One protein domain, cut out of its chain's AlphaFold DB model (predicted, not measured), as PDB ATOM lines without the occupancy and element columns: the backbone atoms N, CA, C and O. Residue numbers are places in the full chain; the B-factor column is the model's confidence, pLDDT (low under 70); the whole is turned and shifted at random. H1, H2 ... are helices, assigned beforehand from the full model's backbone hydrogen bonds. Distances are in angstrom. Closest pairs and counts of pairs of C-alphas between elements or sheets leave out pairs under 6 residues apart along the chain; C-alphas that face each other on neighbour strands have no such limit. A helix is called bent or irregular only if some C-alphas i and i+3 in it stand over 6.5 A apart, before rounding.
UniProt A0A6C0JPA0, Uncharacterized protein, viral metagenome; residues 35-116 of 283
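This is residues 35 to 116 of the 283 residues of an uncharacterized protein of viral metagenome (UniProt A0A6C0JPA0). A long open loop like a strung bow: H1 and H2 follow each other along one side, and arm H3a bows back to H1, leaving the middle empty. Arm H3b turns off at the end. The 82 printed residues hold three named helices, H1, H2 and bent H3; the class is all helix. The whole is only just extended, close to loose: radius of gyration of the C-alphas 17.8 A, spans 56 by 25 by 16 A.

H1, residues 35 to 45, is apart from H2, residues 48 to 66. H3, residues 70 to 114, was assigned as one helix by its hydrogen bonds but is bent: C-alphas 102 and 105 are 8.3 A apart. Its arms H3a, residues 70 to 102, and H3b, residues 105 to 114, stand about perpendicular, 82 degrees. H2 and H3a form a hairpin, a tilt of 38 degrees, only just steep, opposite ways; residues 59 to 63 touch 70 to 74, closest C-alphas Ser 63 and Ser 70, 5.3 A. H1 touches H3a at residues 96 to 100 alone, closest C-alphas Phe 42 and Tyr 96, 6.9 A. Every O i to N i+4 pair is within hydrogen-bond range in H1, H2 and H3b, and 21 of 29 in H3a.

H1 begins at C-alpha 35 (36.738, -14.090, -23.783) and spans 15.4 A, H2 26.5 A. H3a spans 38.0 A, has a kink of 66 degrees near residue 87, and is irregular: C-alphas 90 and 93 are 6.9 A apart. H3b, 14.2 A, ends at C-alpha 114 (41.037, -24.381, -14.715).

The farthest C-alphas, Asn 67 and Ser 116, are 56.9 A apart. The printed part has no cut, and both links are tight. Confidence is under 70 at residues 45 to 53 and 85 to 91.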
ATOM      1  N   LYS A  35      37.821 -15.090 -23.700       82.12
ATOM      2  CA  LYS A  35      36.738 -14.090 -23.783       82.12
ATOM      3  C   LYS A  35      35.374 -14.673 -23.417       82.12
ATOM      4  O   LYS A  35      34.588 -14.021 -22.742       82.12
ATOM      5  N   LEU A  36      35.102 -15.902 -23.853       83.19
ATOM      6  CA  LEU A  36      33.847 -16.584 -23.544       83.19
ATOM      7  C   LEU A  36      33.784 -16.961 -22.061       83.19
ATOM      8  O   LEU A  36      32.733 -16.832 -21.444       83.19
ATOM      9  N   PHE A  37      34.910 -17.385 -21.481       85.00
ATOM     10  CA  PHE A  37      35.002 -17.654 -20.049       85.00
ATOM     11  C   PHE A  37      34.744 -16.395 -19.206       85.00
ATOM     12  O   PHE A  37      33.936 -16.438 -18.284       85.00
ATOM     13  N   PHE A  38      35.365 -15.264 -19.556       85.12
ATOM     14  CA  PHE A  38      35.150 -13.992 -18.853       85.12
ATOM     15  C   PHE A  38      33.695 -13.538 -18.949       85.12
ATOM     16  O   PHE A  38      33.121 -13.086 -17.962       85.12
ATOM     17  N   PHE A  39      33.071 -13.728 -20.112       84.81
ATOM     18  CA  PHE A  39      31.659 -13.425 -20.293       84.81
ATOM     19  C   PHE A  39      30.740 -14.325 -19.457       84.81
ATOM     20  O   PHE A  39      29.763 -13.846 -18.892       84.81
ATOM     21  N   GLU A  40      31.033 -15.618 -19.330       83.19
ATOM     22  CA  GLU A  40      30.240 -16.508 -18.475       83.19
ATOM     23  C   GLU A  40      30.331 -16.149 -16.993       83.19
ATOM     24  O   GLU A  40      29.318 -16.192 -16.298       83.19
ATOM     25  N   GLU A  41      31.522 -15.801 -16.503       82.00
ATOM     26  CA  GLU A  41      31.686 -15.329 -15.125       82.00
ATOM     27  C   GLU A  41      30.986 -13.976 -14.924       82.00
ATOM     28  O   GLU A  41      30.266 -13.811 -13.939       82.00
ATOM     29  N   PHE A  42      31.058 -13.069 -15.906       83.50
ATOM     30  CA  PHE A  42      30.259 -11.843 -15.903       83.50
ATOM     31  C   PHE A  42      28.760 -12.140 -15.810       83.50
ATOM     32  O   PHE A  42      28.087 -11.561 -14.972       83.50
ATOM     33  N   VAL A  43      28.215 -13.072 -16.599       79.06
ATOM     34  CA  VAL A  43      26.780 -13.417 -16.553       79.06
ATOM     35  C   VAL A  43      26.366 -13.998 -15.196       79.06
ATOM     36  O   VAL A  43      25.255 -13.730 -14.736       79.06
ATOM     37  N   LYS A  44      27.238 -14.772 -14.534       74.69
ATOM     38  CA  LYS A  44      26.974 -15.292 -13.181       74.69
ATOM     39  C   LYS A  44      26.923 -14.179 -12.137       74.69
ATOM     40  O   LYS A  44      26.099 -14.252 -11.230       74.69
ATOM     41  N   GLU A  45      27.790 -13.178 -12.254       68.44
ATOM     42  CA  GLU A  45      27.868 -12.062 -11.307       68.44
ATOM     43  C   GLU A  45      26.851 -10.954 -11.608       68.44
ATOM     44  O   GLU A  45      26.324 -10.330 -10.691       68.44
ATOM     45  N   TYR A  46      26.488 -10.781 -12.881       66.50
ATOM     46  CA  TYR A  46      25.482  -9.827 -13.348       66.50
ATOM     47  C   TYR A  46      24.072 -10.140 -12.817       66.50
ATOM     48  O   TYR A  46      23.180  -9.312 -12.969       66.50
ATOM     49  N   ASP A  47      23.881 -11.319 -12.203       57.81
ATOM     50  CA  ASP A  47      22.796 -11.785 -11.320       57.81
ATOM     51  C   ASP A  47      21.476 -10.989 -11.371       57.81
ATOM     52  O   ASP A  47      20.888 -10.569 -10.368       57.81
ATOM     53  N   PHE A  48      20.988 -10.796 -12.596       62.00
ATOM     54  CA  PHE A  48      19.815  -9.980 -12.889       62.00
ATOM     55  C   PHE A  48      18.543 -10.637 -12.340       62.00
ATOM     56  O   PHE A  48      17.548  -9.980 -12.045       62.00
ATOM     57  N   LEU A  49      18.584 -11.962 -12.179       55.00
ATOM     58  CA  LEU A  49      17.494 -12.754 -11.630       55.00
ATOM     59  C   LEU A  49      17.409 -12.606 -10.109       55.00
ATOM     60  O   LEU A  49      16.322 -12.309  -9.612       55.00
ATOM     61  N   LYS A  50      18.525 -12.695  -9.363       60.28
ATOM     62  CA  LYS A  50      18.475 -12.408  -7.919       60.28
ATOM     63  C   LYS A  50      18.143 -10.948  -7.640       60.28
ATOM     64  O   LYS A  50      17.409 -10.677  -6.691       60.28
ATOM     65  N   SER A  51      18.643 -10.004  -8.440       67.38
ATOM     66  CA  SER A  51      18.298  -8.593  -8.248       67.38
ATOM     67  C   SER A  51      16.806  -8.347  -8.501       67.38
ATOM     68  O   SER A  51      16.159  -7.718  -7.667       67.38
ATOM     69  N   MET A  52      16.211  -8.938  -9.544       68.00
ATOM     70  CA  MET A  52      14.764  -8.867  -9.790       68.00
ATOM     71  C   MET A  52      13.918  -9.507  -8.684       68.00
ATOM     72  O   MET A  52      12.897  -8.940  -8.279       68.00
ATOM     73  N   GLU A  53      14.345 -10.645  -8.136       65.94
ATOM     74  CA  GLU A  53      13.685 -11.246  -6.972       65.94
ATOM     75  C   GLU A  53      13.750 -10.321  -5.749       65.94
ATOM     76  O   GLU A  53      12.751 -10.146  -5.044       65.94
ATOM     77  N   LYS A  54      14.895  -9.670  -5.507       73.50
ATOM     78  CA  LYS A  54      15.064  -8.710  -4.407       73.50
ATOM     79  C   LYS A  54      14.263  -7.429  -4.611       73.50
ATOM     80  O   LYS A  54      13.663  -6.952  -3.649       73.50
ATOM     81  N   PHE A  55      14.174  -6.912  -5.832       80.00
ATOM     82  CA  PHE A  55      13.316  -5.768  -6.149       80.00
ATOM     83  C   PHE A  55      11.838  -6.102  -5.954       80.00
ATOM     84  O   PHE A  55      11.108  -5.308  -5.367       80.00
ATOM     85  N   THR A  56      11.407  -7.305  -6.333       78.88
ATOM     86  CA  THR A  56      10.034  -7.771  -6.079       78.88
ATOM     87  C   THR A  56       9.755  -7.884  -4.575       78.88
ATOM     88  O   THR A  56       8.732  -7.397  -4.094       78.88
ATOM     89  N   GLN A  57      10.691  -8.446  -3.799       79.62
ATOM     90  CA  GLN A  57      10.598  -8.491  -2.331       79.62
ATOM     91  C   GLN A  57      10.538  -7.083  -1.713       79.62
ATOM     92  O   GLN A  57       9.772  -6.851  -0.777       79.62
ATOM     93  N   PHE A  58      11.300  -6.129  -2.249       80.94
ATOM     94  CA  PHE A  58      11.297  -4.737  -1.804       80.94
ATOM     95  C   PHE A  58       9.986  -4.007  -2.135       80.94
ATOM     96  O   PHE A  58       9.456  -3.295  -1.283       80.94
ATOM     97  N   ILE A  59       9.416  -4.227  -3.325       81.62
ATOM     98  CA  ILE A  59       8.103  -3.685  -3.710       81.62
ATOM     99  C   ILE A  59       7.017  -4.203  -2.761       81.62
ATOM    100  O   ILE A  59       6.223  -3.410  -2.253       81.62
ATOM    101  N   ASN A  60       7.037  -5.498  -2.433       80.88
ATOM    102  CA  ASN A  60       6.104  -6.088  -1.471       80.88
ATOM    103  C   ASN A  60       6.261  -5.473  -0.069       80.88
ATOM    104  O   ASN A  60       5.271  -5.205   0.611       80.88
ATOM    105  N   PHE A  61       7.495  -5.187   0.358       82.44
ATOM    106  CA  PHE A  61       7.757  -4.503   1.626       82.44
ATOM    107  C   PHE A  61       7.214  -3.064   1.646       82.44
ATOM    108  O   PHE A  61       6.603  -2.657   2.635       82.44
ATOM    109  N   ILE A  62       7.398  -2.293   0.568       80.50
ATOM    110  CA  ILE A  62       6.849  -0.931   0.452       80.50
ATOM    111  C   ILE A  62       5.321  -0.964   0.433       80.50
ATOM    112  O   ILE A  62       4.687  -0.188   1.150       80.50
ATOM    113  N   SER A  63       4.739  -1.876  -0.345       81.44
ATOM    114  CA  SER A  63       3.292  -2.071  -0.417       81.44
ATOM    115  C   SER A  63       2.709  -2.360   0.970       81.44
ATOM    116  O   SER A  63       1.738  -1.716   1.362       81.44
ATOM    117  N   TYR A  64       3.368  -3.215   1.761       78.94
ATOM    118  CA  TYR A  64       2.969  -3.507   3.138       78.94
ATOM    119  C   TYR A  64       3.143  -2.309   4.086       78.94
ATOM    120  O   TYR A  64       2.233  -1.978   4.843       78.94
ATOM    121  N   LYS A  65       4.294  -1.625   4.046       85.25
ATOM    122  CA  LYS A  65       4.616  -0.522   4.969       85.25
ATOM    123  C   LYS A  65       3.746   0.719   4.753       85.25
ATOM    124  O   LYS A  65       3.418   1.404   5.720       85.25
ATOM    125  N   TYR A  66       3.403   1.020   3.503       82.00
ATOM    126  CA  TYR A  66       2.640   2.215   3.128       82.00
ATOM    127  C   TYR A  66       1.189   1.906   2.733       82.00
ATOM    128  O   TYR A  66       0.460   2.814   2.343       82.00
ATOM    129  N   ASN A  67       0.762   0.645   2.861       78.88
ATOM    130  CA  ASN A  67      -0.581   0.162   2.535       78.88
ATOM    131  C   ASN A  67      -1.027   0.509   1.098       78.88
ATOM    132  O   ASN A  67      -2.192   0.813   0.836       78.88
ATOM    133  N   ILE A  68      -0.069   0.502   0.167       79.50
ATOM    134  CA  ILE A  68      -0.296   0.748  -1.259       79.50
ATOM    135  C   ILE A  68      -0.692  -0.583  -1.893       79.50
ATOM    136  O   ILE A  68      -0.095  -1.609  -1.574       79.50
ATOM    137  N   LYS A  69      -1.670  -0.591  -2.804       79.44
ATOM    138  CA  LYS A  69      -2.025  -1.804  -3.552       79.44
ATOM    139  C   LYS A  69      -0.807  -2.326  -4.317       79.44
ATOM    140  O   LYS A  69      -0.256  -1.626  -5.163       79.44
ATOM    141  N   SER A  70      -0.393  -3.552  -4.003       72.75
ATOM    142  CA  SER A  70       0.797  -4.176  -4.594       72.75
ATOM    143  C   SER A  70       0.679  -4.323  -6.113       72.75
ATOM    144  O   SER A  70       1.675  -4.168  -6.813       72.75
ATOM    145  N   ASP A  71      -0.531  -4.585  -6.613       77.00
ATOM    146  CA  ASP A  71      -0.793  -4.808  -8.038       77.00
ATOM    147  C   ASP A  71      -0.517  -3.553  -8.876       77.00
ATOM    148  O   ASP A  71       0.184  -3.633  -9.885       77.00
ATOM    149  N   ASP A  72      -0.959  -2.384  -8.401       78.88
ATOM    150  CA  ASP A  72      -0.772  -1.105  -9.097       78.88
ATOM    151  C   ASP A  72       0.724  -0.750  -9.204       78.88
ATOM    152  O   ASP A  72       1.209  -0.320 -10.250       78.88
ATOM    153  N   VAL A  73       1.498  -0.979  -8.136       79.56
ATOM    154  CA  VAL A  73       2.951  -0.722  -8.130       79.56
ATOM    155  C   VAL A  73       3.683  -1.695  -9.051       79.56
ATOM    156  O   VAL A  73       4.652  -1.320  -9.711       79.56
ATOM    157  N   HIS A  74       3.212  -2.938  -9.131       80.94
ATOM    158  CA  HIS A  74       3.794  -3.937 -10.015       80.94
ATOM    159  C   HIS A  74       3.521  -3.621 -11.495       80.94
ATOM    160  O   HIS A  74       4.398  -3.808 -12.338       80.94
ATOM    161  N   GLU A  75       2.341  -3.089 -11.822       82.31
ATOM    162  CA  GLU A  75       1.991  -2.633 -13.172       82.31
ATOM    163  C   GLU A  75       2.800  -1.394 -13.596       82.31
ATOM    164  O   GLU A  75       3.334  -1.338 -14.711       82.31
ATOM    165  N   GLN A  76       2.996  -0.442 -12.678       79.88
ATOM    166  CA  GLN A  76       3.876   0.711 -12.902       79.88
ATOM    167  C   GLN A  76       5.334   0.282 -13.092       79.88
ATOM    168  O   GLN A  76       6.013   0.773 -13.992       79.88
ATOM    169  N   PHE A  77       5.811  -0.685 -12.302       81.38
ATOM    170  CA  PHE A  77       7.153  -1.239 -12.460       81.38
ATOM    171  C   PHE A  77       7.335  -1.928 -13.820       81.38
ATOM    172  O   PHE A  77       8.354  -1.718 -14.473       81.38
ATOM    173  N   LYS A  78       6.339  -2.685 -14.302       80.50
ATOM    174  CA  LYS A  78       6.380  -3.277 -15.653       80.50
ATOM    175  C   LYS A  78       6.469  -2.211 -16.741       80.50
ATOM    176  O   LYS A  78       7.325  -2.315 -17.614       80.50
ATOM    177  N   THR A  79       5.650  -1.167 -16.644       80.75
ATOM    178  CA  THR A  79       5.661  -0.045 -17.597       80.75
ATOM    179  C   THR A  79       7.012   0.681 -17.595       80.75
ATOM    180  O   THR A  79       7.555   0.996 -18.652       80.75
ATOM    181  N   PHE A  80       7.603   0.880 -16.415       80.94
ATOM    182  CA  PHE A  80       8.933   1.473 -16.260       80.94
ATOM    183  C   PHE A  80      10.041   0.606 -16.880       80.94
ATOM    184  O   PHE A  80      10.924   1.105 -17.578       80.94
ATOM    185  N   VAL A  81       9.981  -0.712 -16.676       74.56
ATOM    186  CA  VAL A  81      10.927  -1.653 -17.292       74.56
ATOM    187  C   VAL A  81      10.801  -1.635 -18.817       74.56
ATOM    188  O   VAL A  81      11.815  -1.728 -19.509       74.56
ATOM    189  N   GLU A  82       9.593  -1.484 -19.363       76.94
ATOM    190  CA  GLU A  82       9.376  -1.362 -20.808       76.94
ATOM    191  C   GLU A  82       9.943  -0.061 -21.387       76.94
ATOM    192  O   GLU A  82      10.569  -0.108 -22.451       76.94
ATOM    193  N   SER A  83       9.806   1.073 -20.686       75.94
ATOM    194  CA  SER A  83      10.381   2.352 -21.125       75.94
ATOM    195  C   SER A  83      11.908   2.373 -21.054       75.94
ATOM    196  O   SER A  83      12.554   2.881 -21.967       75.94
ATOM    197  N   GLU A  84      12.498   1.776 -20.016       70.88
ATOM    198  CA  GLU A  84      13.956   1.747 -19.824       70.88
ATOM    199  C   GLU A  84      14.654   0.633 -20.615       70.88
ATOM    200  O   GLU A  84      15.882   0.604 -20.726       70.88
ATOM    201  N   ARG A  85      13.897  -0.281 -21.238       63.22
ATOM    202  CA  ARG A  85      14.448  -1.393 -22.030       63.22
ATOM    203  C   ARG A  85      15.327  -0.926 -23.193       63.22
ATOM    204  O   ARG A  85      16.203  -1.667 -23.641       63.22
ATOM    205  N   THR A  86      15.081   0.269 -23.723       60.91
ATOM    206  CA  THR A  86      15.883   0.890 -24.789       60.91
ATOM    207  C   THR A  86      17.189   1.481 -24.256       60.91
ATOM    208  O   THR A  86      18.211   1.355 -24.932       60.91
ATOM    209  N   THR A  87      17.189   2.037 -23.042       63.06
ATOM    210  CA  THR A  87      18.380   2.532 -22.332       63.06
ATOM    211  C   THR A  87      19.285   1.380 -21.884       63.06
ATOM    212  O   THR A  87      20.494   1.411 -22.117       63.06
ATOM    213  N   LEU A  88      18.697   0.307 -21.340       60.00
ATOM    214  CA  LEU A  88      19.420  -0.848 -20.786       60.00
ATOM    215  C   LEU A  88      20.324  -1.554 -21.811       60.00
ATOM    216  O   LEU A  88      21.379  -2.080 -21.465       60.00
ATOM    217  N   LYS A  89      19.928  -1.560 -23.091       55.16
ATOM    218  CA  LYS A  89      20.674  -2.235 -24.169       55.16
ATOM    219  C   LYS A  89      22.052  -1.633 -24.443       55.16
ATOM    220  O   LYS A  89      22.877  -2.322 -25.030       55.16
ATOM    221  N   LYS A  90      22.299  -0.376 -24.059       57.06
ATOM    222  CA  LYS A  90      23.604   0.275 -24.254       57.06
ATOM    223  C   LYS A  90      24.593   0.004 -23.113       57.06
ATOM    224  O   LYS A  90      25.786   0.085 -23.356       57.06
ATOM    225  N   SER A  91      24.119  -0.353 -21.918       62.56
ATOM    226  CA  SER A  91      24.961  -0.447 -20.712       62.56
ATOM    227  C   SER A  91      25.870  -1.681 -20.691       62.56
ATOM    228  O   SER A  91      27.009  -1.608 -20.254       62.56
ATOM    229  N   VAL A  92      25.400  -2.811 -21.230       71.00
ATOM    230  CA  VAL A  92      26.033  -4.124 -21.000       71.00
ATOM    231  C   VAL A  92      27.475  -4.212 -21.515       71.00
ATOM    232  O   VAL A  92      28.290  -4.907 -20.918       71.00
ATOM    233  N   GLU A  93      27.812  -3.529 -22.612       73.44
ATOM    234  CA  GLU A  93      29.183  -3.542 -23.139       73.44
ATOM    235  C   GLU A  93      30.150  -2.772 -22.229       73.44
ATOM    236  O   GLU A  93      31.260  -3.240 -21.973       73.44
ATOM    237  N   ASP A  94      29.718  -1.620 -21.719       74.62
ATOM    238  CA  ASP A  94      30.514  -0.791 -20.814       74.62
ATOM    239  C   ASP A  94      30.599  -1.428 -19.419       74.62
ATOM    240  O   ASP A  94      31.672  -1.460 -18.819       74.62
ATOM    241  N   ASP A  95      29.509  -2.039 -18.944       74.25
ATOM    242  CA  ASP A  95      29.478  -2.819 -17.703       74.25
ATOM    243  C   ASP A  95      30.423  -4.025 -17.773       74.25
ATOM    244  O   ASP A  95      31.157  -4.299 -16.823       74.25
ATOM    245  N   TYR A  96      30.460  -4.718 -18.916       81.94
ATOM    246  CA  TYR A  96      31.386  -5.824 -19.140       81.94
ATOM    247  C   TYR A  96      32.847  -5.358 -19.157       81.94
ATOM    248  O   TYR A  96      33.688  -6.007 -18.539       81.94
ATOM    249  N   LYS A  97      33.163  -4.231 -19.813       82.12
ATOM    250  CA  LYS A  97      34.524  -3.660 -19.797       82.12
ATOM    251  C   LYS A  97      34.957  -3.314 -18.374       82.12
ATOM    252  O   LYS A  97      35.979  -3.811 -17.922       82.12
ATOM    253  N   ASN A  98      34.123  -2.582 -17.635       80.88
ATOM    254  CA  ASN A  98      34.403  -2.216 -16.245       80.88
ATOM    255  C   ASN A  98      34.579  -3.446 -15.338       80.88
ATOM    256  O   ASN A  98      35.431  -3.448 -14.447       80.88
ATOM    257  N   PHE A  99      33.782  -4.497 -15.554       81.38
ATOM    258  CA  PHE A  99      33.897  -5.758 -14.826       81.38
ATOM    259  C   PHE A  99      35.217  -6.474 -15.113       81.38
ATOM    260  O   PHE A  99      35.895  -6.903 -14.178       81.38
ATOM    261  N   VAL A 100      35.580  -6.595 -16.393       85.12
ATOM    262  CA  VAL A 100      36.845  -7.208 -16.806       85.12
ATOM    263  C   VAL A 100      38.011  -6.424 -16.223       85.12
ATOM    264  O   VAL A 100      38.863  -7.042 -15.599       85.12
ATOM    265  N   ASP A 101      38.000  -5.095 -16.313       84.75
ATOM    266  CA  ASP A 101      39.064  -4.239 -15.779       84.75
ATOM    267  C   ASP A 101      39.190  -4.359 -14.247       84.75
ATOM    268  O   ASP A 101      40.289  -4.362 -13.697       84.75
ATOM    269  N   SER A 102      38.068  -4.501 -13.533       83.88
ATOM    270  CA  SER A 102      38.064  -4.601 -12.064       83.88
ATOM    271  C   SER A 102      38.492  -5.977 -11.545       83.88
ATOM    272  O   SER A 102      39.048  -6.085 -10.450       83.88
ATOM    273  N   ASN A 103      38.191  -7.039 -12.295       82.94
ATOM    274  CA  ASN A 103      38.387  -8.427 -11.875       82.94
ATOM    275  C   ASN A 103      39.428  -9.176 -12.721       82.94
ATOM    276  O   ASN A 103      39.522 -10.401 -12.603       82.94
ATOM    277  N   GLU A 104      40.220  -8.469 -13.532       83.62
ATOM    278  CA  GLU A 104      41.149  -9.050 -14.509       83.62
ATOM    279  C   GLU A 104      42.064 -10.101 -13.874       83.62
ATOM    280  O   GLU A 104      42.058 -11.258 -14.291       83.62
ATOM    281  N   GLU A 105      42.765  -9.745 -12.793       84.62
ATOM    282  CA  GLU A 105      43.711 -10.642 -12.118       84.62
ATOM    283  C   GLU A 105      43.038 -11.913 -11.580       84.62
ATOM    284  O   GLU A 105      43.570 -13.016 -11.711       84.62
ATOM    285  N   LYS A 106      41.836 -11.790 -11.004       85.94
ATOM    286  CA  LYS A 106      41.090 -12.938 -10.457       85.94
ATOM    287  C   LYS A 106      40.574 -13.849 -11.566       85.94
ATOM    288  O   LYS A 106      40.637 -15.076 -11.454       85.94
ATOM    289  N   LEU A 107      40.045 -13.257 -12.635       83.56
ATOM    290  CA  LEU A 107      39.534 -13.989 -13.788       83.56
ATOM    291  C   LEU A 107      40.669 -14.702 -14.529       83.56
ATOM    292  O   LEU A 107      40.520 -15.864 -14.892       83.56
ATOM    293  N   GLU A 108      41.821 -14.054 -14.690       84.06
ATOM    294  CA  GLU A 108      43.025 -14.633 -15.289       84.06
ATOM    295  C   GLU A 108      43.558 -15.812 -14.474       84.06
ATOM    296  O   GLU A 108      43.862 -16.870 -15.033       84.06
ATOM    297  N   LEU A 109      43.625 -15.664 -13.151       84.94
ATOM    298  CA  LEU A 109      44.133 -16.704 -12.262       84.94
ATOM    299  C   LEU A 109      43.185 -17.909 -12.225       84.94
ATOM    300  O   LEU A 109      43.619 -19.037 -12.441       84.94
ATOM    301  N   SER A 110      41.875 -17.672 -12.093       82.94
ATOM    302  CA  SER A 110      40.866 -18.742 -12.140       82.94
ATOM    303  C   SER A 110      40.795 -19.445 -13.501       82.94
ATOM    304  O   SER A 110      40.569 -20.655 -13.569       82.94
ATOM    305  N   TYR A 111      41.010 -18.712 -14.596       84.00
ATOM    306  CA  TYR A 111      41.114 -19.282 -15.935       84.00
ATOM    307  C   TYR A 111      42.370 -20.146 -16.074       84.00
ATOM    308  O   TYR A 111      42.310 -21.250 -16.611       84.00
ATOM    309  N   SER A 112      43.502 -19.663 -15.563       82.25
ATOM    310  CA  SER A 112      44.778 -20.377 -15.615       82.25
ATOM    311  C   SER A 112      44.738 -21.663 -14.791       82.25
ATOM    312  O   SER A 112      45.154 -22.706 -15.286       82.25
ATOM    313  N   GLU A 113      44.159 -21.632 -13.588       84.19
ATOM    314  CA  GLU A 113      43.964 -22.822 -12.750       84.19
ATOM    315  C   GLU A 113      43.094 -23.875 -13.443       84.19
ATOM    316  O   GLU A 113      43.472 -25.045 -13.518       84.19
ATOM    317  N   LYS A 114      41.951 -23.465 -14.009       81.50
ATOM    318  CA  LYS A 114      41.037 -24.381 -14.715       81.50
ATOM    319  C   LYS A 114      41.676 -25.013 -15.952       81.50
ATOM    320  O   LYS A 114      41.345 -26.147 -16.286       81.50
ATOM    321  N   ASN A 115      42.598 -24.306 -16.599       80.00
ATOM    322  CA  ASN A 115      43.268 -24.752 -17.820       80.00
ATOM    323  C   ASN A 115      44.702 -25.248 -17.579       80.00
ATOM    324  O   ASN A 115      45.490 -25.316 -18.520       80.00
ATOM    325  N   SER A 116      45.064 -25.586 -16.335       81.06
ATOM    326  CA  SER A 116      46.396 -26.111 -15.986       81.06
ATOM    327  C   SER A 116      47.562 -25.245 -16.498       81.06
ATOM    328  O   SER A 116      48.590 -25.766 -16.923       81.06
TER     329      SER A 116